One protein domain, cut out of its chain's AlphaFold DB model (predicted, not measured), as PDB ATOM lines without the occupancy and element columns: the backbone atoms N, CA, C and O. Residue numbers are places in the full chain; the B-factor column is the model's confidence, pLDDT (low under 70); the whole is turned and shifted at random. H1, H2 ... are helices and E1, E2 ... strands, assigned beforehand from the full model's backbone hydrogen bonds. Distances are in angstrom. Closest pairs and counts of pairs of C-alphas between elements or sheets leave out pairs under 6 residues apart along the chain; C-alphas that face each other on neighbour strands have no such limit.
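AT A GLANCE: This is residues 209 to 292 and 305 to 381 of the 584 residues of the protein "NACHT domain-containing protein" of Stichopus japonicus (UniProt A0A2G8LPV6). Two long helices, H2 and H5, cross in the middle of the model. On one side of this crossing H1, E1, H3, H4 and E2 form a loose group, and on the other H7, H8 and H9 form a bundle, up and down, each helix running against the one before it, with H6 near H5 and H8. Residues 283 to 292 stick out as a tail, and residues 222 to 227 as a loop. The printed part has 161 residues with nine named helices and two named strands, in the order H1, H2, E1, H3, H4, E2, H5, H6, H7, H8, H9; the class is mostly helix. It is compact, with a radius of gyration of the C-alphas of 17.6 A, and spans 56 by 47 by 29 A.

HOW THE PARTS SIT: H1, residues 209 to 221, touches H4, residues 267 to 276, with residues 216 to 220 alone, about perpendicular at 80 degrees; the closest C-alphas, of Leu 216 and Val 276, are 5.7 A apart. H2, residues 233 to 248, touches H5, residues 307 to 323, about perpendicular at 74 degrees, with the closest C-alphas, of Gly 240 and Ala 314, 4.2 A apart. With residues 235 to 242 alone, H2 touches H3, residues 258 to 265, the closest C-alphas being those of Thr 238 and Ile 265, 5.7 A apart. E1, residues 255 to 257, and E2, residues 279 to 283, are near each other, but each pairs with no named strand. H5 touches H7, residues 344 to 353, at a steep tilt of 50 degrees; the closest C-alphas, of Gln 311 and Leu 346, are 4.8 A apart. H6, residues 328 to 335, is close to H5 but not clearly touching, with the closest C-alphas, of Leu 322 and Arg 331, 6.8 A apart. H7 and H8, residues 355 to 365, form a helical hairpin at 27 degrees, with the closest C-alphas, of Cys 351 and Ala 358, 3.9 A apart. H8 and H9, residues 372 to 381, form another at 12 degrees, with the closest C-alphas, of Ile 362 and Ala 375, 5.0 A apart. The helix packing is mostly crossed: of the 8 pairs of helices that touch, 2 are at a shallow tilt, namely H7 and H8 at 27 degrees and H8 and H9 at 12 degrees. Every O i to N i+4 pair is within hydrogen-bond range in H2, H3, H4, H5, H7 and H9; in H1 it is 8 of 9, in H8 6 of 7, and in H6 1 of 4, beside 3 of 5 O i to N i+3 pairs.

IN THESE COORDINATES: H1 begins at C-alpha 209, (-9.849, -22.337, 25.302), and is 18.8 A long. H2 measures 22.2 A and H5 24.2 A from first to last C-alpha. H9 ends at C-alpha 381, (-11.500, -11.651, 19.833).

THE WHOLE: The C-alphas farthest apart, of Ala 291 and Asp 359, are 58.6 A apart. Residues 293 to 304 are not printed, and C-alphas 292 and 305 are 31.0 A apart across the cut. Of the links that are printed whole, H1 to H2 is long. Mean pLDDT of the printed part is 79.4; 39 residues are under 70, among them 218 to 230 and 283 to 292.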
ATOM      1  N   PHE A 209     -11.020 -21.461  25.256       89.38
ATOM      2  CA  PHE A 209      -9.849 -22.337  25.302       89.38
ATOM      3  C   PHE A 209      -9.072 -22.247  26.618       89.38
ATOM      4  O   PHE A 209      -8.535 -23.261  27.065       89.38
ATOM      5  N   LYS A 210      -9.046 -21.085  27.288       85.94
ATOM      6  CA  LYS A 210      -8.507 -20.992  28.660       85.94
ATOM      7  C   LYS A 210      -9.275 -21.919  29.607       85.94
ATOM      8  O   LYS A 210      -8.648 -22.596  30.423       85.94
ATOM      9  N   ILE A 211     -10.597 -22.010  29.450       81.88
ATOM     10  CA  ILE A 211     -11.446 -22.949  30.195       81.88
ATOM     11  C   ILE A 211     -11.081 -24.398  29.844       81.88
ATOM     12  O   ILE A 211     -10.772 -25.170  30.752       81.88
ATOM     13  N   PHE A 212     -11.003 -24.757  28.555       85.00
ATOM     14  CA  PHE A 212     -10.555 -26.088  28.100       85.00
ATOM     15  C   PHE A 212      -9.218 -26.520  28.703       85.00
ATOM     16  O   PHE A 212      -9.111 -27.642  29.203       85.00
ATOM     17  N   ILE A 213      -8.219 -25.639  28.725       84.62
ATOM     18  CA  ILE A 213      -6.934 -25.923  29.374       84.62
ATOM     19  C   ILE A 213      -7.116 -26.136  30.880       84.62
ATOM     20  O   ILE A 213      -6.628 -27.135  31.411       84.62
ATOM     21  N   HIS A 214      -7.869 -25.268  31.559       78.56
ATOM     22  CA  HIS A 214      -8.128 -25.400  32.994       78.56
ATOM     23  C   HIS A 214      -8.773 -26.749  33.357       78.56
ATOM     24  O   HIS A 214      -8.429 -27.348  34.376       78.56
ATOM     25  N   ILE A 215      -9.660 -27.277  32.513       76.56
ATOM     26  CA  ILE A 215     -10.298 -28.589  32.720       76.56
ATOM     27  C   ILE A 215      -9.305 -29.724  32.607       76.56
ATOM     28  O   ILE A 215      -9.320 -30.646  33.426       76.56
ATOM     29  N   LEU A 216      -8.455 -29.676  31.585       79.75
ATOM     30  CA  LEU A 216      -7.436 -30.694  31.385       79.75
ATOM     31  C   LEU A 216      -6.470 -30.712  32.581       79.75
ATOM     32  O   LEU A 216      -6.167 -31.781  33.111       79.75
ATOM     33  N   GLU A 217      -6.092 -29.540  33.099       76.44
ATOM     34  CA  GLU A 217      -5.321 -29.418  34.344       76.44
ATOM     35  C   GLU A 217      -6.103 -29.908  35.580       76.44
ATOM     36  O   GLU A 217      -5.565 -30.602  36.444       76.44
ATOM     37  N   GLY A 218      -7.395 -29.586  35.682       69.12
ATOM     38  CA  GLY A 218      -8.263 -29.986  36.792       69.12
ATOM     39  C   GLY A 218      -8.496 -31.498  36.868       69.12
ATOM     40  O   GLY A 218      -8.544 -32.068  37.961       69.12
ATOM     41  N   ARG A 219      -8.571 -32.190  35.725       67.12
ATOM     42  CA  ARG A 219      -8.647 -33.662  35.666       67.12
ATOM     43  C   ARG A 219      -7.413 -34.333  36.276       67.12
ATOM     44  O   ARG A 219      -7.549 -35.416  36.847       67.12
ATOM     45  N   LEU A 220      -6.243 -33.692  36.229       57.16
ATOM     46  CA  LEU A 220      -5.038 -34.196  36.893       57.16
ATOM     47  C   LEU A 220      -5.080 -34.080  38.412       57.16
ATOM     48  O   LEU A 220      -4.630 -35.001  39.093       57.16
ATOM     49  N   LYS A 221      -5.642 -32.993  38.954       55.09
ATOM     50  CA  LYS A 221      -5.773 -32.786  40.411       55.09
ATOM     51  C   LYS A 221      -6.554 -33.900  41.105       55.09
ATOM     52  O   LYS A 221      -6.290 -34.190  42.260       55.09
ATOM     53  N   PHE A 222      -7.501 -34.526  40.411       50.34
ATOM     54  CA  PHE A 222      -8.292 -35.626  40.968       50.34
ATOM     55  C   PHE A 222      -7.541 -36.971  40.957       50.34
ATOM     56  O   PHE A 222      -7.892 -37.880  41.700       50.34
ATOM     57  N   LYS A 223      -6.507 -37.108  40.115       51.66
ATOM     58  CA  LYS A 223      -5.702 -38.335  39.985       51.66
ATOM     59  C   LYS A 223      -4.392 -38.306  40.793       51.66
ATOM     60  O   LYS A 223      -3.744 -39.346  40.872       51.66
ATOM     61  N   MET A 224      -3.976 -37.166  41.363       47.44
ATOM     62  CA  MET A 224      -2.696 -37.004  42.081       47.44
ATOM     63  C   MET A 224      -2.791 -36.061  43.297       47.44
ATOM     64  O   MET A 224      -3.672 -35.210  43.355       47.44
ATOM     65  N   ASP A 225      -1.842 -36.187  44.235       48.38
ATOM     66  CA  ASP A 225      -1.706 -35.341  45.431       48.38
ATOM     67  C   ASP A 225      -1.691 -33.825  45.122       48.38
ATOM     68  O   ASP A 225      -1.141 -33.362  44.119       48.38
ATOM     69  N   LYS A 226      -2.286 -33.043  46.035       50.81
ATOM     70  CA  LYS A 226      -2.766 -31.649  45.875       50.81
ATOM     71  C   LYS A 226      -1.765 -30.575  45.401       50.81
ATOM     72  O   LYS A 226      -2.207 -29.465  45.113       50.81
ATOM     73  N   HIS A 227      -0.460 -30.845  45.308       47.59
ATOM     74  CA  HIS A 227       0.563 -29.786  45.243       47.59
ATOM     75  C   HIS A 227       1.373 -29.661  43.933       47.59
ATOM     76  O   HIS A 227       2.161 -28.728  43.832       47.59
ATOM     77  N   THR A 228       1.185 -30.513  42.911       50.09
ATOM     78  CA  THR A 228       2.120 -30.572  41.749       50.09
ATOM     79  C   THR A 228       1.505 -30.372  40.350       50.09
ATOM     80  O   THR A 228       2.186 -30.563  39.344       50.09
ATOM     81  N   SER A 229       0.223 -30.016  40.231       56.31
ATOM     82  CA  SER A 229      -0.575 -30.348  39.029       56.31
ATOM     83  C   SER A 229      -0.948 -29.209  38.067       56.31
ATOM     84  O   SER A 229      -1.610 -29.484  37.070       56.31
ATOM     85  N   ARG A 230      -0.544 -27.952  38.303       68.69
ATOM     86  CA  ARG A 230      -0.852 -26.831  37.386       68.69
ATOM     87  C   ARG A 230       0.321 -26.544  36.461       68.69
ATOM     88  O   ARG A 230       1.437 -26.465  36.966       68.69
ATOM     89  N   ILE A 231       0.093 -26.388  35.158       81.06
ATOM     90  CA  ILE A 231       1.141 -25.989  34.213       81.06
ATOM     91  C   ILE A 231       1.521 -24.542  34.530       81.06
ATOM     92  O   ILE A 231       0.674 -23.654  34.629       81.06
ATOM     93  N   GLU A 232       2.805 -24.308  34.751       87.69
ATOM     94  CA  GLU A 232       3.318 -22.982  35.054       87.69
ATOM     95  C   GLU A 232       3.429 -22.135  33.782       87.69
ATOM     96  O   GLU A 232       3.498 -22.641  32.656       87.69
ATOM     97  N   GLU A 233       3.485 -20.811  33.949       88.81
ATOM     98  CA  GLU A 233       3.636 -19.892  32.817       88.81
ATOM     99  C   GLU A 233       4.916 -20.196  32.025       88.81
ATOM    100  O   GLU A 233       4.897 -20.218  30.796       88.81
ATOM    101  N   HIS A 234       6.020 -20.508  32.711       89.44
ATOM    102  CA  HIS A 234       7.290 -20.817  32.054       89.44
ATOM    103  C   HIS A 234       7.220 -22.115  31.220       89.44
ATOM    104  O   HIS A 234       7.756 -22.161  30.111       89.44
ATOM    105  N   GLU A 235       6.518 -23.146  31.702       92.00
ATOM    106  CA  GLU A 235       6.290 -24.409  30.982       92.00
ATOM    107  C   GLU A 235       5.407 -24.174  29.749       92.00
ATOM    108  O   GLU A 235       5.734 -24.617  28.646       92.00
ATOM    109  N   THR A 236       4.336 -23.388  29.920       92.06
ATOM    110  CA  THR A 236       3.435 -22.955  28.839       92.06
ATOM    111  C   THR A 236       4.203 -22.229  27.737       92.06
ATOM    112  O   THR A 236       4.030 -22.537  26.559       92.06
ATOM    113  N   LEU A 237       5.089 -21.297  28.099       93.12
ATOM    114  CA  LEU A 237       5.903 -20.552  27.136       93.12
ATOM    115  C   LEU A 237       6.939 -21.427  26.436       93.12
ATOM    116  O   LEU A 237       7.232 -21.200  25.263       93.12
ATOM    117  N   THR A 238       7.482 -22.424  27.129       93.50
ATOM    118  CA  THR A 238       8.484 -23.327  26.557       93.50
ATOM    119  C   THR A 238       7.857 -24.238  25.501       93.50
ATOM    120  O   THR A 238       8.365 -24.308  24.379       93.50
ATOM    121  N   LEU A 239       6.699 -24.844  25.797       93.81
ATOM    122  CA  LEU A 239       5.932 -25.570  24.781       93.81
ATOM    123  C   LEU A 239       5.430 -24.634  23.676       93.81
ATOM    124  O   LEU A 239       5.510 -24.981  22.503       93.81
ATOM    125  N   GLY A 240       4.961 -23.435  24.026       94.12
ATOM    126  CA  GLY A 240       4.486 -22.446  23.060       94.12
ATOM    127  C   GLY A 240       5.555 -22.017  22.056       94.12
ATOM    128  O   GLY A 240       5.264 -21.850  20.872       94.12
ATOM    129  N   LYS A 241       6.813 -21.917  22.492       92.38
ATOM    130  CA  LYS A 241       7.956 -21.678  21.607       92.38
ATOM    131  C   LYS A 241       8.139 -22.823  20.608       92.38
ATOM    132  O   LYS A 241       8.203 -22.564  19.405       92.38
ATOM    133  N   ALA A 242       8.184 -24.064  21.094       91.25
ATOM    134  CA  ALA A 242       8.320 -25.256  20.255       91.25
ATOM    135  C   ALA A 242       7.149 -25.388  19.263       91.25
ATOM    136  O   ALA A 242       7.355 -25.677  18.083       91.25
ATOM    137  N   ALA A 243       5.930 -25.091  19.726       91.69
ATOM    138  CA  ALA A 243       4.713 -25.044  18.925       91.69
ATOM    139  C   ALA A 243       4.818 -24.010  17.799       91.69
ATOM    140  O   ALA A 243       4.689 -24.369  16.630       91.69
ATOM    141  N   LEU A 244       5.138 -22.751  18.117       90.94
ATOM    142  CA  LEU A 244       5.240 -21.682  17.122       90.94
ATOM    143  C   LEU A 244       6.292 -21.997  16.050       90.94
ATOM    144  O   LEU A 244       6.016 -21.877  14.858       90.94
ATOM    145  N   TYR A 245       7.488 -22.443  16.444       87.50
ATOM    146  CA  TYR A 245       8.517 -22.818  15.470       87.50
ATOM    147  C   TYR A 245       8.163 -24.083  14.684       87.50
ATOM    148  O   TYR A 245       8.563 -24.196  13.525       87.50
ATOM    149  N   GLY A 246       7.403 -25.007  15.276       84.69
ATOM    150  CA  GLY A 246       6.815 -26.146  14.573       84.69
ATOM    151  C   GLY A 246       5.841 -25.706  13.478       84.69
ATOM    152  O   GLY A 246       5.931 -26.198  12.356       84.69
ATOM    153  N   LEU A 247       4.977 -24.725  13.765       85.31
ATOM    154  CA  LEU A 247       4.042 -24.136  12.795       85.31
ATOM    155  C   LEU A 247       4.754 -23.367  11.667       85.31
ATOM    156  O   LEU A 247       4.336 -23.448  10.519       85.31
ATOM    157  N   ILE A 248       5.860 -22.673  11.958       84.19
ATOM    158  CA  ILE A 248       6.639 -21.925  10.948       84.19
ATOM    159  C   ILE A 248       7.330 -22.845   9.930       84.19
ATOM    160  O   ILE A 248       7.542 -22.464   8.783       84.19
ATOM    161  N   LYS A 249       7.756 -24.042  10.342       78.12
ATOM    162  CA  LYS A 249       8.606 -24.923   9.522       78.12
ATOM    163  C   LYS A 249       7.841 -25.795   8.503       78.12
ATOM    164  O   LYS A 249       8.479 -26.617   7.853       78.12
ATOM    165  N   GLN A 250       6.510 -25.732   8.399       62.94
ATOM    166  CA  GLN A 250       5.739 -26.896   7.929       62.94
ATOM    167  C   GLN A 250       5.827 -27.250   6.433       62.94
ATOM    168  O   GLN A 250       5.507 -26.451   5.564       62.94
ATOM    169  N   LYS A 251       6.056 -28.551   6.188       44.19
ATOM    170  CA  LYS A 251       5.016 -29.440   5.615       44.19
ATOM    171  C   LYS A 251       4.452 -30.474   6.624       44.19
ATOM    172  O   LYS A 251       3.317 -30.898   6.460       44.19
ATOM    173  N   GLU A 252       5.166 -30.817   7.712       46.09
ATOM    174  CA  GLU A 252       4.755 -31.866   8.688       46.09
ATOM    175  C   GLU A 252       4.694 -31.425  10.172       46.09
ATOM    176  O   GLU A 252       4.473 -32.249  11.057       46.09
ATOM    177  N   GLY A 253       4.885 -30.138  10.495       48.03
ATOM    178  CA  GLY A 253       5.126 -29.637  11.870       48.03
ATOM    179  C   GLY A 253       3.941 -29.662  12.851       48.03
ATOM    180  O   GLY A 253       3.823 -28.797  13.716       48.03
ATOM    181  N   LYS A 254       3.065 -30.656  12.720       64.62
ATOM    182  CA  LYS A 254       2.056 -31.060  13.704       64.62
ATOM    183  C   LYS A 254       2.568 -32.194  14.604       64.62
ATOM    184  O   LYS A 254       1.860 -32.600  15.520       64.62
ATOM    185  N   VAL A 255       3.773 -32.701  14.330       77.25
ATOM    186  CA  VAL A 255       4.387 -33.847  15.000       77.25
ATOM    187  C   VAL A 255       5.869 -33.559  15.259       77.25
ATOM    188  O   VAL A 255       6.579 -33.072  14.381       77.25
ATOM    189  N   TRP A 256       6.340 -33.868  16.462       85.25
ATOM    190  CA  TRP A 256       7.740 -33.793  16.872       85.25
ATOM    191  C   TRP A 256       8.315 -35.184  17.093       85.25
ATOM    192  O   TRP A 256       7.617 -36.101  17.520       85.25
ATOM    193  N   GLN A 257       9.623 -35.321  16.893       85.75
ATOM    194  CA  GLN A 257      10.360 -36.450  17.443       85.75
ATOM    195  C   GLN A 257      10.456 -36.280  18.967       85.75
ATOM    196  O   GLN A 257      10.826 -35.201  19.443       85.75
ATOM    197  N   LYS A 258      10.132 -37.322  19.740       88.50
ATOM    198  CA  LYS A 258      10.040 -37.244  21.207       88.50
ATOM    199  C   LYS A 258      11.332 -36.763  21.858       88.50
ATOM    200  O   LYS A 258      11.301 -35.841  22.665       88.50
ATOM    201  N   SER A 259      12.466 -37.344  21.473       88.94
ATOM    202  CA  SER A 259      13.791 -36.972  21.988       88.94
ATOM    203  C   SER A 259      14.125 -35.502  21.718       88.94
ATOM    204  O   SER A 259      14.634 -34.804  22.596       88.94
ATOM    205  N   SER A 260      13.786 -35.012  20.524       89.19
ATOM    206  CA  SER A 260      13.978 -33.615  20.135       89.19
ATOM    207  C   SER A 260      13.105 -32.671  20.964       89.19
ATOM    208  O   SER A 260      13.609 -31.666  21.466       89.19
ATOM    209  N   LEU A 261      11.828 -33.012  21.168       91.00
ATOM    210  CA  LEU A 261      10.915 -32.195  21.970       91.00
ATOM    211  C   LEU A 261      11.318 -32.179  23.449       91.00
ATOM    212  O   LEU A 261      11.373 -31.109  24.045       91.00
ATOM    213  N   ILE A 262      11.668 -33.334  24.025       93.19
ATOM    214  CA  ILE A 262      12.181 -33.446  25.402       93.19
ATOM    215  C   ILE A 262      13.432 -32.586  25.587       93.19
ATOM    216  O   ILE A 262      13.558 -31.897  26.597       93.19
ATOM    217  N   LYS A 263      14.351 -32.586  24.615       92.94
ATOM    218  CA  LYS A 263      15.551 -31.743  24.662       92.94
ATOM    219  C   LYS A 263      15.211 -30.250  24.625       92.94
ATOM    220  O   LYS A 263      15.920 -29.459  25.240       92.94
ATOM    221  N   GLU A 264      14.162 -29.865  23.901       90.31
ATOM    222  CA  GLU A 264      13.734 -28.471  23.775       90.31
ATOM    223  C   GLU A 264      12.976 -27.968  25.009       90.31
ATOM    224  O   GLU A 264      13.252 -26.860  25.469       90.31
ATOM    225  N   ILE A 265      12.047 -28.766  25.552       93.44
ATOM    226  CA  ILE A 265      11.146 -28.319  26.628       93.44
ATOM    227  C   ILE A 265      11.496 -28.857  28.021       93.44
ATOM    228  O   ILE A 265      10.985 -28.347  29.016       93.44
ATOM    229  N   GLY A 266      12.380 -29.852  28.105       94.19
ATOM    230  CA  GLY A 266      12.776 -30.539  29.333       94.19
ATOM    231  C   GLY A 266      11.864 -31.719  29.694       94.19
ATOM    232  O   GLY A 266      10.646 -31.659  29.530       94.19
ATOM    233  N   GLU A 267      12.449 -32.786  30.249       93.00
ATOM    234  CA  GLU A 267      11.747 -34.038  30.591       93.00
ATOM    235  C   GLU A 267      10.574 -33.817  31.558       93.00
ATOM    236  O   GLU A 267       9.466 -34.286  31.315       93.00
ATOM    237  N   SER A 268      10.787 -33.062  32.642       89.81
ATOM    238  CA  SER A 268       9.737 -32.807  33.642       89.81
ATOM    239  C   SER A 268       8.522 -32.101  33.029       89.81
ATOM    240  O   SER A 268       7.379 -32.498  33.261       89.81
ATOM    241  N   CYS A 269       8.784 -31.088  32.203       90.88
ATOM    242  CA  CYS A 269       7.776 -30.309  31.490       90.88
ATOM    243  C   CYS A 269       7.019 -31.188  30.481       90.88
ATOM    244  O   CYS A 269       5.789 -31.239  30.479       90.88
ATOM    245  N   TYR A 270       7.755 -31.973  29.689       92.19
ATOM    246  CA  TYR A 270       7.200 -32.938  28.745       92.19
ATOM    247  C   TYR A 270       6.250 -33.938  29.417       92.19
ATOM    248  O   TYR A 270       5.095 -34.075  29.005       92.19
ATOM    249  N   GLN A 271       6.699 -34.584  30.497       88.62
ATOM    250  CA  GLN A 271       5.895 -35.562  31.234       88.62
ATOM    251  C   GLN A 271       4.616 -34.945  31.796       88.62
ATOM    252  O   GLN A 271       3.574 -35.598  31.832       88.62
ATOM    253  N   LYS A 272       4.667 -33.678  32.215       87.50
ATOM    254  CA  LYS A 272       3.487 -32.947  32.673       87.50
ATOM    255  C   LYS A 272       2.473 -32.779  31.545       87.50
ATOM    256  O   LYS A 272       1.325 -33.172  31.717       87.50
ATOM    257  N   PHE A 273       2.889 -32.300  30.373       89.56
ATOM    258  CA  PHE A 273       1.987 -32.123  29.228       89.56
ATOM    259  C   PHE A 273       1.390 -33.434  28.697       89.56
ATOM    260  O   PHE A 273       0.217 -33.449  28.314       89.56
ATOM    261  N   VAL A 274       2.157 -34.530  28.702       87.88
ATOM    262  CA  VAL A 274       1.642 -35.869  28.360       87.88
ATOM    263  C   VAL A 274       0.597 -36.319  29.378       87.88
ATOM    264  O   VAL A 274      -0.482 -36.768  29.000       87.88
ATOM    265  N   LYS A 275       0.865 -36.136  30.678       83.50
ATOM    266  CA  LYS A 275      -0.090 -36.478  31.744       83.50
ATOM    267  C   LYS A 275      -1.383 -35.667  31.646       83.50
ATOM    268  O   LYS A 275      -2.454 -36.249  31.792       83.50
ATOM    269  N   VAL A 276      -1.293 -34.356  31.390       82.88
ATOM    270  CA  VAL A 276      -2.464 -33.469  31.202       82.88
ATOM    271  C   VAL A 276      -3.306 -33.927  30.002       82.88
ATOM    272  O   VAL A 276      -4.516 -33.714  29.976       82.88
ATOM    273  N   GLY A 277      -2.679 -34.576  29.018       82.25
ATOM    274  CA  GLY A 277      -3.310 -34.955  27.756       82.25
ATOM    275  C   GLY A 277      -3.228 -33.865  26.689       82.25
ATOM    276  O   GLY A 277      -3.981 -33.905  25.723       82.25
ATOM    277  N   ILE A 278      -2.325 -32.889  26.843       88.19
ATOM    278  CA  ILE A 278      -2.024 -31.897  25.797       88.19
ATOM    279  C   ILE A 278      -1.142 -32.515  24.722       88.19
ATOM    280  O   ILE A 278      -1.367 -32.277  23.535       88.19
ATOM    281  N   LEU A 279      -0.144 -33.299  25.135       89.19
ATOM    282  CA  LEU A 279       0.717 -34.059  24.240       89.19
ATOM    283  C   LEU A 279       0.274 -35.518  24.212       89.19
ATOM    284  O   LEU A 279       0.005 -36.123  25.247       89.19
ATOM    285  N   VAL A 280       0.232 -36.079  23.012       86.12
ATOM    286  CA  VAL A 280      -0.076 -37.481  22.760       86.12
ATOM    287  C   VAL A 280       1.151 -38.116  22.132       86.12
ATOM    288  O   VAL A 280       1.647 -37.645  21.106       86.12
ATOM    289  N   GLU A 281       1.633 -39.182  22.762       84.12
ATOM    290  CA  GLU A 281       2.688 -40.023  22.206       84.12
ATOM    291  C   GLU A 281       2.095 -40.936  21.136       84.12
ATOM    292  O   GLU A 281       1.182 -41.721  21.405       84.12
ATOM    293  N   ASP A 282       2.635 -40.844  19.928       70.56
ATOM    294  CA  ASP A 282       2.364 -41.774  18.850       70.56
ATOM    295  C   ASP A 282       3.495 -42.800  18.790       70.56
ATOM    296  O   ASP A 282       4.651 -42.496  18.475       70.56
ATOM    297  N   LYS A 283       3.159 -44.035  19.161       61.34
ATOM    298  CA  LYS A 283       4.073 -45.170  19.076       61.34
ATOM    299  C   LYS A 283       3.824 -45.871  17.752       61.34
ATOM    300  O   LYS A 283       3.119 -46.880  17.708       61.34
ATOM    301  N   THR A 284       4.427 -45.365  16.683       52.12
ATOM    302  CA  THR A 284       4.594 -46.140  15.452       52.12
ATOM    303  C   THR A 284       5.492 -47.331  15.768       52.12
ATOM    304  O   THR A 284       6.703 -47.193  15.929       52.12
ATOM    305  N   ARG A 285       4.892 -48.513  15.934       48.19
ATOM    306  CA  ARG A 285       5.647 -49.765  16.016       48.19
ATOM    307  C   ARG A 285       6.203 -50.046  14.623       48.19
ATOM    308  O   ARG A 285       5.456 -50.475  13.754       48.19
ATOM    309  N   GLU A 286       7.497 -49.826  14.414       42.78
ATOM    310  CA  GLU A 286       8.183 -50.445  13.280       42.78
ATOM    311  C   GLU A 286       8.238 -51.956  13.545       42.78
ATOM    312  O   GLU A 286       8.939 -52.428  14.442       42.78
ATOM    313  N   LEU A 287       7.430 -52.722  12.816       45.34
ATOM    314  CA  LEU A 287       7.552 -54.176  12.784       45.34
ATOM    315  C   LEU A 287       8.750 -54.511  11.889       45.34
ATOM    316  O   LEU A 287       8.654 -54.394  10.669       45.34
ATOM    317  N   ASP A 288       9.879 -54.926  12.474       42.91
ATOM    318  CA  ASP A 288      11.000 -55.448  11.687       42.91
ATOM    319  C   ASP A 288      10.592 -56.781  11.043       42.91
ATOM    320  O   ASP A 288      10.489 -57.829  11.684       42.91
ATOM    321  N   ILE A 289      10.341 -56.717   9.737       48.00
ATOM    322  CA  ILE A 289       9.872 -57.826   8.907       48.00
ATOM    323  C   ILE A 289      10.927 -58.941   8.798       48.00
ATOM    324  O   ILE A 289      10.577 -60.084   8.508       48.00
ATOM    325  N   ARG A 290      12.215 -58.630   8.997       45.12
ATOM    326  CA  ARG A 290      13.325 -59.576   8.794       45.12
ATOM    327  C   ARG A 290      13.799 -60.219  10.095       45.12
ATOM    328  O   ARG A 290      14.456 -61.256  10.041       45.12
ATOM    329  N   ALA A 291      13.459 -59.638  11.243       49.75
ATOM    330  CA  ALA A 291      13.817 -60.167  12.551       49.75
ATOM    331  C   ALA A 291      12.778 -59.761  13.617       49.75
ATOM    332  O   ALA A 291      12.981 -58.767  14.313       49.75
ATOM    333  N   PRO A 292      11.711 -60.553  13.845       49.12
ATOM    334  CA  PRO A 292      10.690 -60.247  14.860       49.12
ATOM    335  C   PRO A 292      11.237 -60.139  16.301       49.12
ATOM    336  O   PRO A 292      10.540 -59.657  17.190       49.12
ATOM    337  N   TYR A 305      -2.745 -33.019  21.175       81.62
ATOM    338  CA  TYR A 305      -4.022 -33.732  21.128       81.62
ATOM    339  C   TYR A 305      -4.956 -33.209  20.029       81.62
ATOM    340  O   TYR A 305      -5.575 -33.983  19.304       81.62
ATOM    341  N   HIS A 306      -4.995 -31.887  19.859       83.25
ATOM    342  CA  HIS A 306      -5.661 -31.233  18.741       83.25
ATOM    343  C   HIS A 306      -4.802 -30.078  18.222       83.25
ATOM    344  O   HIS A 306      -4.121 -29.398  18.995       83.25
ATOM    345  N   ILE A 307      -4.870 -29.804  16.916       83.44
ATOM    346  CA  ILE A 307      -4.082 -28.731  16.288       83.44
ATOM    347  C   ILE A 307      -4.422 -27.346  16.851       83.44
ATOM    348  O   ILE A 307      -3.544 -26.498  16.964       83.44
ATOM    349  N   ILE A 308      -5.671 -27.126  17.264       88.56
ATOM    350  CA  ILE A 308      -6.085 -25.849  17.861       88.56
ATOM    351  C   ILE A 308      -5.442 -25.651  19.247       88.56
ATOM    352  O   ILE A 308      -5.028 -24.538  19.553       88.56
ATOM    353  N   PHE A 309      -5.223 -26.711  20.044       90.19
ATOM    354  CA  PHE A 309      -4.431 -26.592  21.282       90.19
ATOM    355  C   PHE A 309      -2.978 -26.212  20.983       90.19
ATOM    356  O   PHE A 309      -2.422 -25.354  21.661       90.19
ATOM    357  N   CYS A 310      -2.374 -26.785  19.935       90.88
ATOM    358  CA  CYS A 310      -1.039 -26.377  19.480       90.88
ATOM    359  C   CYS A 310      -1.001 -24.879  19.124       90.88
ATOM    360  O   CYS A 310      -0.125 -24.155  19.596       90.88
ATOM    361  N   GLN A 311      -1.988 -24.403  18.353       92.56
ATOM    362  CA  GLN A 311      -2.127 -22.985  18.005       92.56
ATOM    363  C   GLN A 311      -2.333 -22.104  19.243       92.56
ATOM    364  O   GLN A 311      -1.763 -21.020  19.297       92.56
ATOM    365  N   TRP A 312      -3.064 -22.569  20.258       94.38
ATOM    366  CA  TRP A 312      -3.243 -21.843  21.518       94.38
ATOM    367  C   TRP A 312      -1.918 -21.655  22.273       94.38
ATOM    368  O   TRP A 312      -1.566 -20.529  22.618       94.38
ATOM    369  N   TYR A 313      -1.124 -22.717  22.465       93.94
ATOM    370  CA  TYR A 313       0.194 -22.594  23.112       93.94
ATOM    371  C   TYR A 313       1.148 -21.714  22.293       93.94
ATOM    372  O   TYR A 313       1.844 -20.861  22.851       93.94
ATOM    373  N   ALA A 314       1.156 -21.879  20.967       94.06
ATOM    374  CA  ALA A 314       1.920 -21.021  20.067       94.06
ATOM    375  C   ALA A 314       1.490 -19.548  20.175       94.06
ATOM    376  O   ALA A 314       2.352 -18.669  20.195       94.06
ATOM    377  N   ALA A 315       0.189 -19.278  20.313       95.38
ATOM    378  CA  ALA A 315      -0.360 -17.935  20.469       95.38
ATOM    379  C   ALA A 315       0.088 -17.282  21.774       95.38
ATOM    380  O   ALA A 315       0.492 -16.122  21.755       95.38
ATOM    381  N   VAL A 316       0.094 -18.024  22.889       93.94
ATOM    382  CA  VAL A 316       0.584 -17.522  24.186       93.94
ATOM    383  C   VAL A 316       2.044 -17.070  24.079       93.94
ATOM    384  O   VAL A 316       2.403 -15.984  24.547       93.94
ATOM    385  N   TYR A 317       2.890 -17.863  23.414       94.19
ATOM    386  CA  TYR A 317       4.281 -17.479  23.170       94.19
ATOM    387  C   TYR A 317       4.395 -16.298  22.197       94.19
ATOM    388  O   TYR A 317       5.149 -15.358  22.465       94.19
ATOM    389  N   LEU A 318       3.627 -16.305  21.102       93.12
ATOM    390  CA  LEU A 318       3.594 -15.218  20.122       93.12
ATOM    391  C   LEU A 318       3.193 -13.890  20.776       93.12
ATOM    392  O   LEU A 318       3.848 -12.878  20.537       93.12
ATOM    393  N   THR A 319       2.203 -13.889  21.670       93.31
ATOM    394  CA  THR A 319       1.794 -12.710  22.442       93.31
ATOM    395  C   THR A 319       2.966 -12.132  23.235       93.31
ATOM    396  O   THR A 319       3.282 -10.949  23.083       93.31
ATOM    397  N   LYS A 320       3.678 -12.948  24.028       90.62
ATOM    398  CA  LYS A 320       4.863 -12.483  24.779       90.62
ATOM    399  C   LYS A 320       5.976 -11.995  23.851       90.62
ATOM    400  O   LYS A 320       6.613 -10.974  24.117       90.62
ATOM    401  N   TYR A 321       6.194 -12.698  22.743       87.19
ATOM    402  CA  TYR A 321       7.194 -12.337  21.744       87.19
ATOM    403  C   TYR A 321       6.895 -10.971  21.100       87.19
ATOM    404  O   TYR A 321       7.786 -10.127  20.972       87.19
ATOM    405  N   LEU A 322       5.630 -10.700  20.765       87.56
ATOM    406  CA  LEU A 322       5.177  -9.421  20.215       87.56
ATOM    407  C   LEU A 322       5.228  -8.281  21.243       87.56
ATOM    408  O   LEU A 322       5.432  -7.130  20.844       87.56
ATOM    409  N   GLN A 323       5.117  -8.582  22.538       83.12
ATOM    410  CA  GLN A 323       5.189  -7.613  23.640       83.12
ATOM    411  C   GLN A 323       6.604  -7.175  24.038       83.12
ATOM    412  O   GLN A 323       6.745  -6.082  24.580       83.12
ATOM    413  N   GLY A 324       7.641  -7.988  23.800       70.50
ATOM    414  CA  GLY A 324       9.009  -7.685  24.254       70.50
ATOM    415  C   GLY A 324       9.556  -6.337  23.747       70.50
ATOM    416  O   GLY A 324       8.990  -5.707  22.856       70.50
ATOM    417  N   SER A 325      10.717  -5.887  24.222       55.50
ATOM    418  CA  SER A 325      11.306  -4.585  23.839       55.50
ATOM    419  C   SER A 325      12.412  -4.642  22.768       55.50
ATOM    420  O   SER A 325      12.820  -3.596  22.278       55.50
ATOM    421  N   SER A 326      12.881  -5.824  22.332       50.84
ATOM    422  CA  SER A 326      13.989  -5.928  21.361       50.84
ATOM    423  C   SER A 326      13.560  -6.165  19.894       50.84
ATOM    424  O   SER A 326      12.791  -7.079  19.590       50.84
ATOM    425  N   LEU A 327      14.098  -5.316  19.003       47.06
ATOM    426  CA  LEU A 327      14.183  -5.392  17.530       47.06
ATOM    427  C   LEU A 327      12.875  -5.695  16.766       47.06
ATOM    428  O   LEU A 327      12.612  -6.837  16.389       47.06
ATOM    429  N   LEU A 328      12.120  -4.636  16.442       50.62
ATOM    430  CA  LEU A 328      10.927  -4.644  15.573       50.62
ATOM    431  C   LEU A 328      11.128  -5.464  14.277       50.62
ATOM    432  O   LEU A 328      10.287  -6.295  13.939       50.62
ATOM    433  N   ASN A 329      12.301  -5.351  13.643       49.75
ATOM    434  CA  ASN A 329      12.614  -6.001  12.362       49.75
ATOM    435  C   ASN A 329      12.642  -7.543  12.423       49.75
ATOM    436  O   ASN A 329      12.460  -8.201  11.403       49.75
ATOM    437  N   LYS A 330      12.865  -8.158  13.597       54.22
ATOM    438  CA  LYS A 330      12.824  -9.629  13.738       54.22
ATOM    439  C   LYS A 330      11.400 -10.170  13.907       54.22
ATOM    440  O   LYS A 330      11.195 -11.356  13.668       54.22
ATOM    441  N   ARG A 331      10.428  -9.331  14.293       59.06
ATOM    442  CA  ARG A 331       9.063  -9.774  14.633       59.06
ATOM    443  C   ARG A 331       8.124  -9.822  13.446       59.06
ATOM    444  O   ARG A 331       7.392 -10.795  13.306       59.06
ATOM    445  N   GLU A 332       8.220  -8.841  12.553       56.41
ATOM    446  CA  GLU A 332       7.529  -8.886  11.259       56.41
ATOM    447  C   GLU A 332       7.942 -10.124  10.451       56.41
ATOM    448  O   GLU A 332       7.122 -10.726   9.768       56.41
ATOM    449  N   ASN A 333       9.189 -10.583  10.613       67.94
ATOM    450  CA  ASN A 333       9.692 -11.805   9.983       67.94
ATOM    451  C   ASN A 333       9.061 -13.100  10.511       67.94
ATOM    452  O   ASN A 333       9.223 -14.132   9.866       67.94
ATOM    453  N   VAL A 334       8.409 -13.096  11.679       81.38
ATOM    454  CA  VAL A 334       7.694 -14.280  12.183       81.38
ATOM    455  C   VAL A 334       6.298 -14.338  11.581       81.38
ATOM    456  O   VAL A 334       5.942 -15.370  11.023       81.38
ATOM    457  N   LEU A 335       5.552 -13.229  11.628       83.81
ATOM    458  CA  LEU A 335       4.206 -13.155  11.049       83.81
ATOM    459  C   LEU A 335       4.230 -13.460   9.545       83.81
ATOM    460  O   LEU A 335       3.454 -14.288   9.097       83.81
ATOM    461  N   LYS A 336       5.215 -12.927   8.805       82.12
ATOM    462  CA  LYS A 336       5.415 -13.200   7.366       82.12
ATOM    463  C   LYS A 336       5.702 -14.665   7.010       82.12
ATOM    464  O   LYS A 336       5.626 -15.019   5.842       82.12
ATOM    465  N   LYS A 337       6.098 -15.503   7.974       83.56
ATOM    466  CA  LYS A 337       6.359 -16.939   7.749       83.56
ATOM    467  C   LYS A 337       5.167 -17.825   8.093       83.56
ATOM    468  O   LYS A 337       5.245 -19.036   7.921       83.56
ATOM    469  N   LEU A 338       4.122 -17.238   8.656       84.31
ATOM    470  CA  LEU A 338       2.913 -17.930   9.055       84.31
ATOM    471  C   LEU A 338       1.853 -17.644   7.998       84.31
ATOM    472  O   LEU A 338       1.692 -16.504   7.574       84.31
ATOM    473  N   ASN A 339       1.148 -18.687   7.573       78.75
ATOM    474  CA  ASN A 339       0.037 -18.531   6.653       78.75
ATOM    475  C   ASN A 339      -1.258 -18.272   7.452       78.75
ATOM    476  O   ASN A 339      -1.694 -19.180   8.171       78.75
ATOM    477  N   PRO A 340      -1.893 -17.086   7.348       77.56
ATOM    478  CA  PRO A 340      -3.158 -16.805   8.029       77.56
ATOM    479  C   PRO A 340      -4.279 -17.766   7.630       77.56
ATOM    480  O   PRO A 340      -5.065 -18.162   8.491       77.56
ATOM    481  N   PHE A 341      -4.276 -18.247   6.384       74.19
ATOM    482  CA  PHE A 341      -5.280 -19.183   5.878       74.19
ATOM    483  C   PHE A 341      -5.208 -20.577   6.509       74.19
ATOM    484  O   PHE A 341      -6.206 -21.287   6.490       74.19
ATOM    485  N   ASP A 342      -4.065 -20.967   7.088       76.75
ATOM    486  CA  ASP A 342      -3.887 -22.266   7.760       76.75
ATOM    487  C   ASP A 342      -3.962 -22.160   9.292       76.75
ATOM    488  O   ASP A 342      -4.161 -23.159   9.993       76.75
ATOM    489  N   LEU A 343      -3.758 -20.952   9.828       83.75
ATOM    490  CA  LEU A 343      -3.473 -20.711  11.242       83.75
ATOM    491  C   LEU A 343      -4.392 -19.655  11.864       83.75
ATOM    492  O   LEU A 343      -3.986 -18.977  12.804       83.75
ATOM    493  N   GLN A 344      -5.635 -19.521  11.391       85.69
ATOM    494  CA  GLN A 344      -6.573 -18.496  11.878       85.69
ATOM    495  C   GLN A 344      -6.686 -18.438  13.415       85.69
ATOM    496  O   GLN A 344      -6.744 -17.358  14.001       85.69
ATOM    497  N   TYR A 345      -6.667 -19.595  14.093       89.62
ATOM    498  CA  TYR A 345      -6.828 -19.649  15.545       89.62
ATOM    499  C   TYR A 345      -5.590 -19.127  16.278       89.62
ATOM    500  O   TYR A 345      -5.742 -18.523  17.332       89.62
ATOM    501  N   LEU A 346      -4.383 -19.277  15.718       92.50
ATOM    502  CA  LEU A 346      -3.162 -18.672  16.261       92.50
ATOM    503  C   LEU A 346      -3.333 -17.155  16.417       92.50
ATOM    504  O   LEU A 346      -3.095 -16.617  17.498       92.50
ATOM    505  N   TYR A 347      -3.785 -16.481  15.356       92.00
ATOM    506  CA  TYR A 347      -3.980 -15.029  15.350       92.00
ATOM    507  C   TYR A 347      -5.110 -14.613  16.293       92.00
ATOM    508  O   TYR A 347      -4.906 -13.757  17.153       92.00
ATOM    509  N   ARG A 348      -6.259 -15.292  16.211       92.38
ATOM    510  CA  ARG A 348      -7.421 -15.058  17.083       92.38
ATOM    511  C   ARG A 348      -7.072 -15.190  18.567       92.38
ATOM    512  O   ARG A 348      -7.354 -14.287  19.351       92.38
ATOM    513  N   PHE A 349      -6.362 -16.251  18.950       94.88
ATOM    514  CA  PHE A 349      -5.898 -16.445  20.324       94.88
ATOM    515  C   PHE A 349      -4.894 -15.384  20.770       94.88
ATOM    516  O   PHE A 349      -4.950 -14.947  21.922       94.88
ATOM    517  N   THR A 350      -3.977 -14.960  19.896       94.75
ATOM    518  CA  THR A 350      -3.038 -13.877  20.213       94.75
ATOM    519  C   THR A 350      -3.786 -12.573  20.489       94.75
ATOM    520  O   THR A 350      -3.463 -11.899  21.473       94.75
ATOM    521  N   CYS A 351      -4.811 -12.263  19.690       94.31
ATOM    522  CA  CYS A 351      -5.637 -11.065  19.826       94.31
ATOM    523  C   CYS A 351      -6.489 -11.079  21.102       94.31
ATOM    524  O   CYS A 351      -6.406 -10.139  21.891       94.31
ATOM    525  N   GLY A 352      -7.189 -12.183  21.387       91.56
ATOM    526  CA  GLY A 352      -7.979 -12.337  22.619       91.56
ATOM    527  C   GLY A 352      -7.154 -12.541  23.896       91.56
ATOM    528  O   GLY A 352      -7.690 -12.622  25.003       91.56
ATOM    529  N   SER A 353      -5.825 -12.632  23.780       89.56
ATOM    530  CA  SER A 353      -4.924 -12.721  24.935       89.56
ATOM    531  C   SER A 353      -4.338 -11.375  25.350       89.56
ATOM    532  O   SER A 353      -4.058 -11.184  26.535       89.56
ATOM    533  N   ASN A 354      -4.096 -10.453  24.410       91.69
ATOM    534  CA  ASN A 354      -3.534  -9.147  24.737       91.69
ATOM    535  C   ASN A 354      -3.761  -8.076  23.666       91.69
ATOM    536  O   ASN A 354      -3.330  -8.227  22.528       91.69
ATOM    537  N   GLU A 355      -4.237  -6.915  24.109       91.38
ATOM    538  CA  GLU A 355      -4.561  -5.758  23.271       91.38
ATOM    539  C   GLU A 355      -3.395  -5.252  22.399       91.38
ATOM    540  O   GLU A 355      -3.522  -5.159  21.184       91.38
ATOM    541  N   LYS A 356      -2.206  -5.014  22.976       89.81
ATOM    542  CA  LYS A 356      -1.046  -4.500  22.214       89.81
ATOM    543  C   LYS A 356      -0.509  -5.498  21.190       89.81
ATOM    544  O   LYS A 356       0.131  -5.103  20.214       89.81
ATOM    545  N   ALA A 357      -0.652  -6.794  21.464       91.00
ATOM    546  CA  ALA A 357      -0.304  -7.833  20.502       91.00
ATOM    547  C   ALA A 357      -1.371  -7.917  19.404       91.00
ATOM    548  O   ALA A 357      -1.002  -8.042  18.237       91.00
ATOM    549  N   ALA A 358      -2.648  -7.771  19.775       92.81
ATOM    550  CA  ALA A 358      -3.773  -7.723  18.854       92.81
ATOM    551  C   ALA A 358      -3.595  -6.616  17.814       92.81
ATOM    552  O   ALA A 358      -3.628  -6.910  16.627       92.81
ATOM    553  N   ASP A 359      -3.272  -5.388  18.233       91.06
ATOM    554  CA  ASP A 359      -3.074  -4.254  17.314       91.06
ATOM    555  C   ASP A 359      -2.016  -4.538  16.241       91.06
ATOM    556  O   ASP A 359      -2.152  -4.147  15.084       91.06
ATOM    557  N   LYS A 360      -0.944  -5.246  16.612       89.81
ATOM    558  CA  LYS A 360       0.125  -5.618  15.673       89.81
ATOM    559  C   LYS A 360      -0.312  -6.711  14.707       89.81
ATOM    560  O   LYS A 360       0.133  -6.708  13.564       89.81
ATOM    561  N   VAL A 361      -1.115  -7.660  15.183       91.25
ATOM    562  CA  VAL A 361      -1.649  -8.756  14.370       91.25
ATOM    563  C   VAL A 361      -2.705  -8.240  13.402       91.25
ATOM    564  O   VAL A 361      -2.587  -8.510  12.215       91.25
ATOM    565  N   ILE A 362      -3.673  -7.462  13.884       91.81
ATOM    566  CA  ILE A 362      -4.750  -6.873  13.080       91.81
ATOM    567  C   ILE A 362      -4.146  -6.020  11.963       91.81
ATOM    568  O   ILE A 362      -4.361  -6.322  10.796       91.81
ATOM    569  N   LYS A 363      -3.239  -5.095  12.303       89.44
ATOM    570  CA  LYS A 363      -2.530  -4.276  11.307       89.44
ATOM    571  C   LYS A 363      -1.751  -5.101  10.275       89.44
ATOM    572  O   LYS A 363      -1.583  -4.681   9.134       89.44
ATOM    573  N   TYR A 364      -1.199  -6.245  10.683       88.06
ATOM    574  CA  TYR A 364      -0.512  -7.146   9.760       88.06
ATOM    575  C   TYR A 364      -1.502  -7.824   8.803       88.06
ATOM    576  O   TYR A 364      -1.221  -7.882   7.607       88.06
ATOM    577  N   LEU A 365      -2.642  -8.297   9.308       88.88
ATOM    578  CA  LEU A 365      -3.676  -8.950   8.506       88.88
ATOM    579  C   LEU A 365      -4.309  -7.973   7.506       88.88
ATOM    580  O   LEU A 365      -4.314  -8.283   6.323       88.88
ATOM    581  N   GLU A 366      -4.681  -6.765   7.934       87.38
ATOM    582  CA  GLU A 366      -5.224  -5.692   7.069       87.38
ATOM    583  C   GLU A 366      -4.271  -5.286   5.926       87.38
ATOM    584  O   GLU A 366      -4.675  -4.714   4.921       87.38
ATOM    585  N   SER A 367      -2.967  -5.556   6.063       82.19
ATOM    586  CA  SER A 367      -1.983  -5.270   5.008       82.19
ATOM    587  C   SER A 367      -1.858  -6.373   3.946       82.19
ATOM    588  O   SER A 367      -1.116  -6.202   2.975       82.19
ATOM    589  N   GLY A 368      -2.523  -7.516   4.141       73.75
ATOM    590  CA  GLY A 368      -2.459  -8.692   3.275       73.75
ATOM    591  C   GLY A 368      -3.695  -8.865   2.388       73.75
ATOM    592  O   GLY A 368      -4.789  -8.423   2.717       73.75
ATOM    593  N   LEU A 369      -3.530  -9.561   1.259       64.19
ATOM    594  CA  LEU A 369      -4.650  -9.975   0.404       64.19
ATOM    595  C   LEU A 369      -5.566 -10.948   1.169       64.19
ATOM    596  O   LEU A 369      -5.081 -11.973   1.650       64.19
ATOM    597  N   TYR A 370      -6.868 -10.641   1.242       65.19
ATOM    598  CA  TYR A 370      -7.899 -11.409   1.972       65.19
ATOM    599  C   TYR A 370      -7.652 -11.524   3.487       65.19
ATOM    600  O   TYR A 370      -7.973 -12.532   4.121       65.19
ATOM    601  N   GLY A 371      -6.984 -10.519   4.061       75.38
ATOM    602  CA  GLY A 371      -6.727 -10.446   5.494       75.38
ATOM    603  C   GLY A 371      -7.821  -9.738   6.290       75.38
ATOM    604  O   GLY A 371      -7.826  -9.863   7.515       75.38
ATOM    605  N   ASP A 372      -8.749  -9.050   5.623       84.19
ATOM    606  CA  ASP A 372      -9.764  -8.212   6.265       84.19
ATOM    607  C   ASP A 372     -10.760  -9.052   7.074       84.19
ATOM    608  O   ASP A 372     -10.994  -8.763   8.246       84.19
ATOM    609  N   GLU A 373     -11.253 -10.173   6.541       86.06
ATOM    610  CA  GLU A 373     -12.168 -11.068   7.263       86.06
ATOM    611  C   GLU A 373     -11.514 -11.635   8.533       86.06
ATOM    612  O   GLU A 373     -12.113 -11.677   9.614       86.06
ATOM    613  N   PHE A 374     -10.242 -12.028   8.438       86.81
ATOM    614  CA  PHE A 374      -9.489 -12.502   9.598       86.81
ATOM    615  C   PHE A 374      -9.182 -11.379  10.589       86.81
ATOM    616  O   PHE A 374      -9.167 -11.629  11.799       86.81
ATOM    617  N   ALA A 375      -8.939 -10.158  10.107       90.31
ATOM    618  CA  ALA A 375      -8.735  -8.979  10.936       90.31
ATOM    619  C   ALA A 375     -10.007  -8.626  11.721       90.31
ATOM    620  O   ALA A 375      -9.912  -8.346  12.919       90.31
ATOM    621  N   LEU A 376     -11.192  -8.737  11.110       90.69
ATOM    622  CA  LEU A 376     -12.479  -8.546  11.789       90.69
ATOM    623  C   LEU A 376     -12.690  -9.572  12.897       90.69
ATOM    624  O   LEU A 376     -12.945  -9.195  14.042       90.69
ATOM    625  N   LEU A 377     -12.481 -10.861  12.614       90.06
ATOM    626  CA  LEU A 377     -12.561 -11.895  13.650       90.06
ATOM    627  C   LEU A 377     -11.510 -11.695  14.753       90.06
ATOM    628  O   LEU A 377     -11.778 -11.968  15.920       90.06
ATOM    629  N   CYS A 378     -10.315 -11.199  14.425       92.00
ATOM    630  CA  CYS A 378      -9.297 -10.858  15.422       92.00
ATOM    631  C   CYS A 378      -9.685  -9.645  16.275       92.00
ATOM    632  O   CYS A 378      -9.403  -9.640  17.475       92.00
ATOM    633  N   THR A 379     -10.332  -8.641  15.686       91.94
ATOM    634  CA  THR A 379     -10.890  -7.491  16.409       91.94
ATOM    635  C   THR A 379     -11.992  -7.949  17.356       91.94
ATOM    636  O   THR A 379     -11.979  -7.578  18.527       91.94
ATOM    637  N   LEU A 380     -12.855  -8.863  16.907       89.69
ATOM    638  CA  LEU A 380     -13.883  -9.471  17.746       89.69
ATOM    639  C   LEU A 380     -13.291 -10.222  18.942       89.69
ATOM    640  O   LEU A 380     -13.764 -10.078  20.064       89.69
ATOM    641  N   GLU A 381     -12.217 -10.989  18.734       90.56
ATOM    642  CA  GLU A 381     -11.500 -11.651  19.833       90.56
ATOM    643  C   GLU A 381     -10.820 -10.651  20.771       90.56
ATOM    644  O   GLU A 381     -10.725 -10.904  21.969       90.56
TER     645      GLU A 381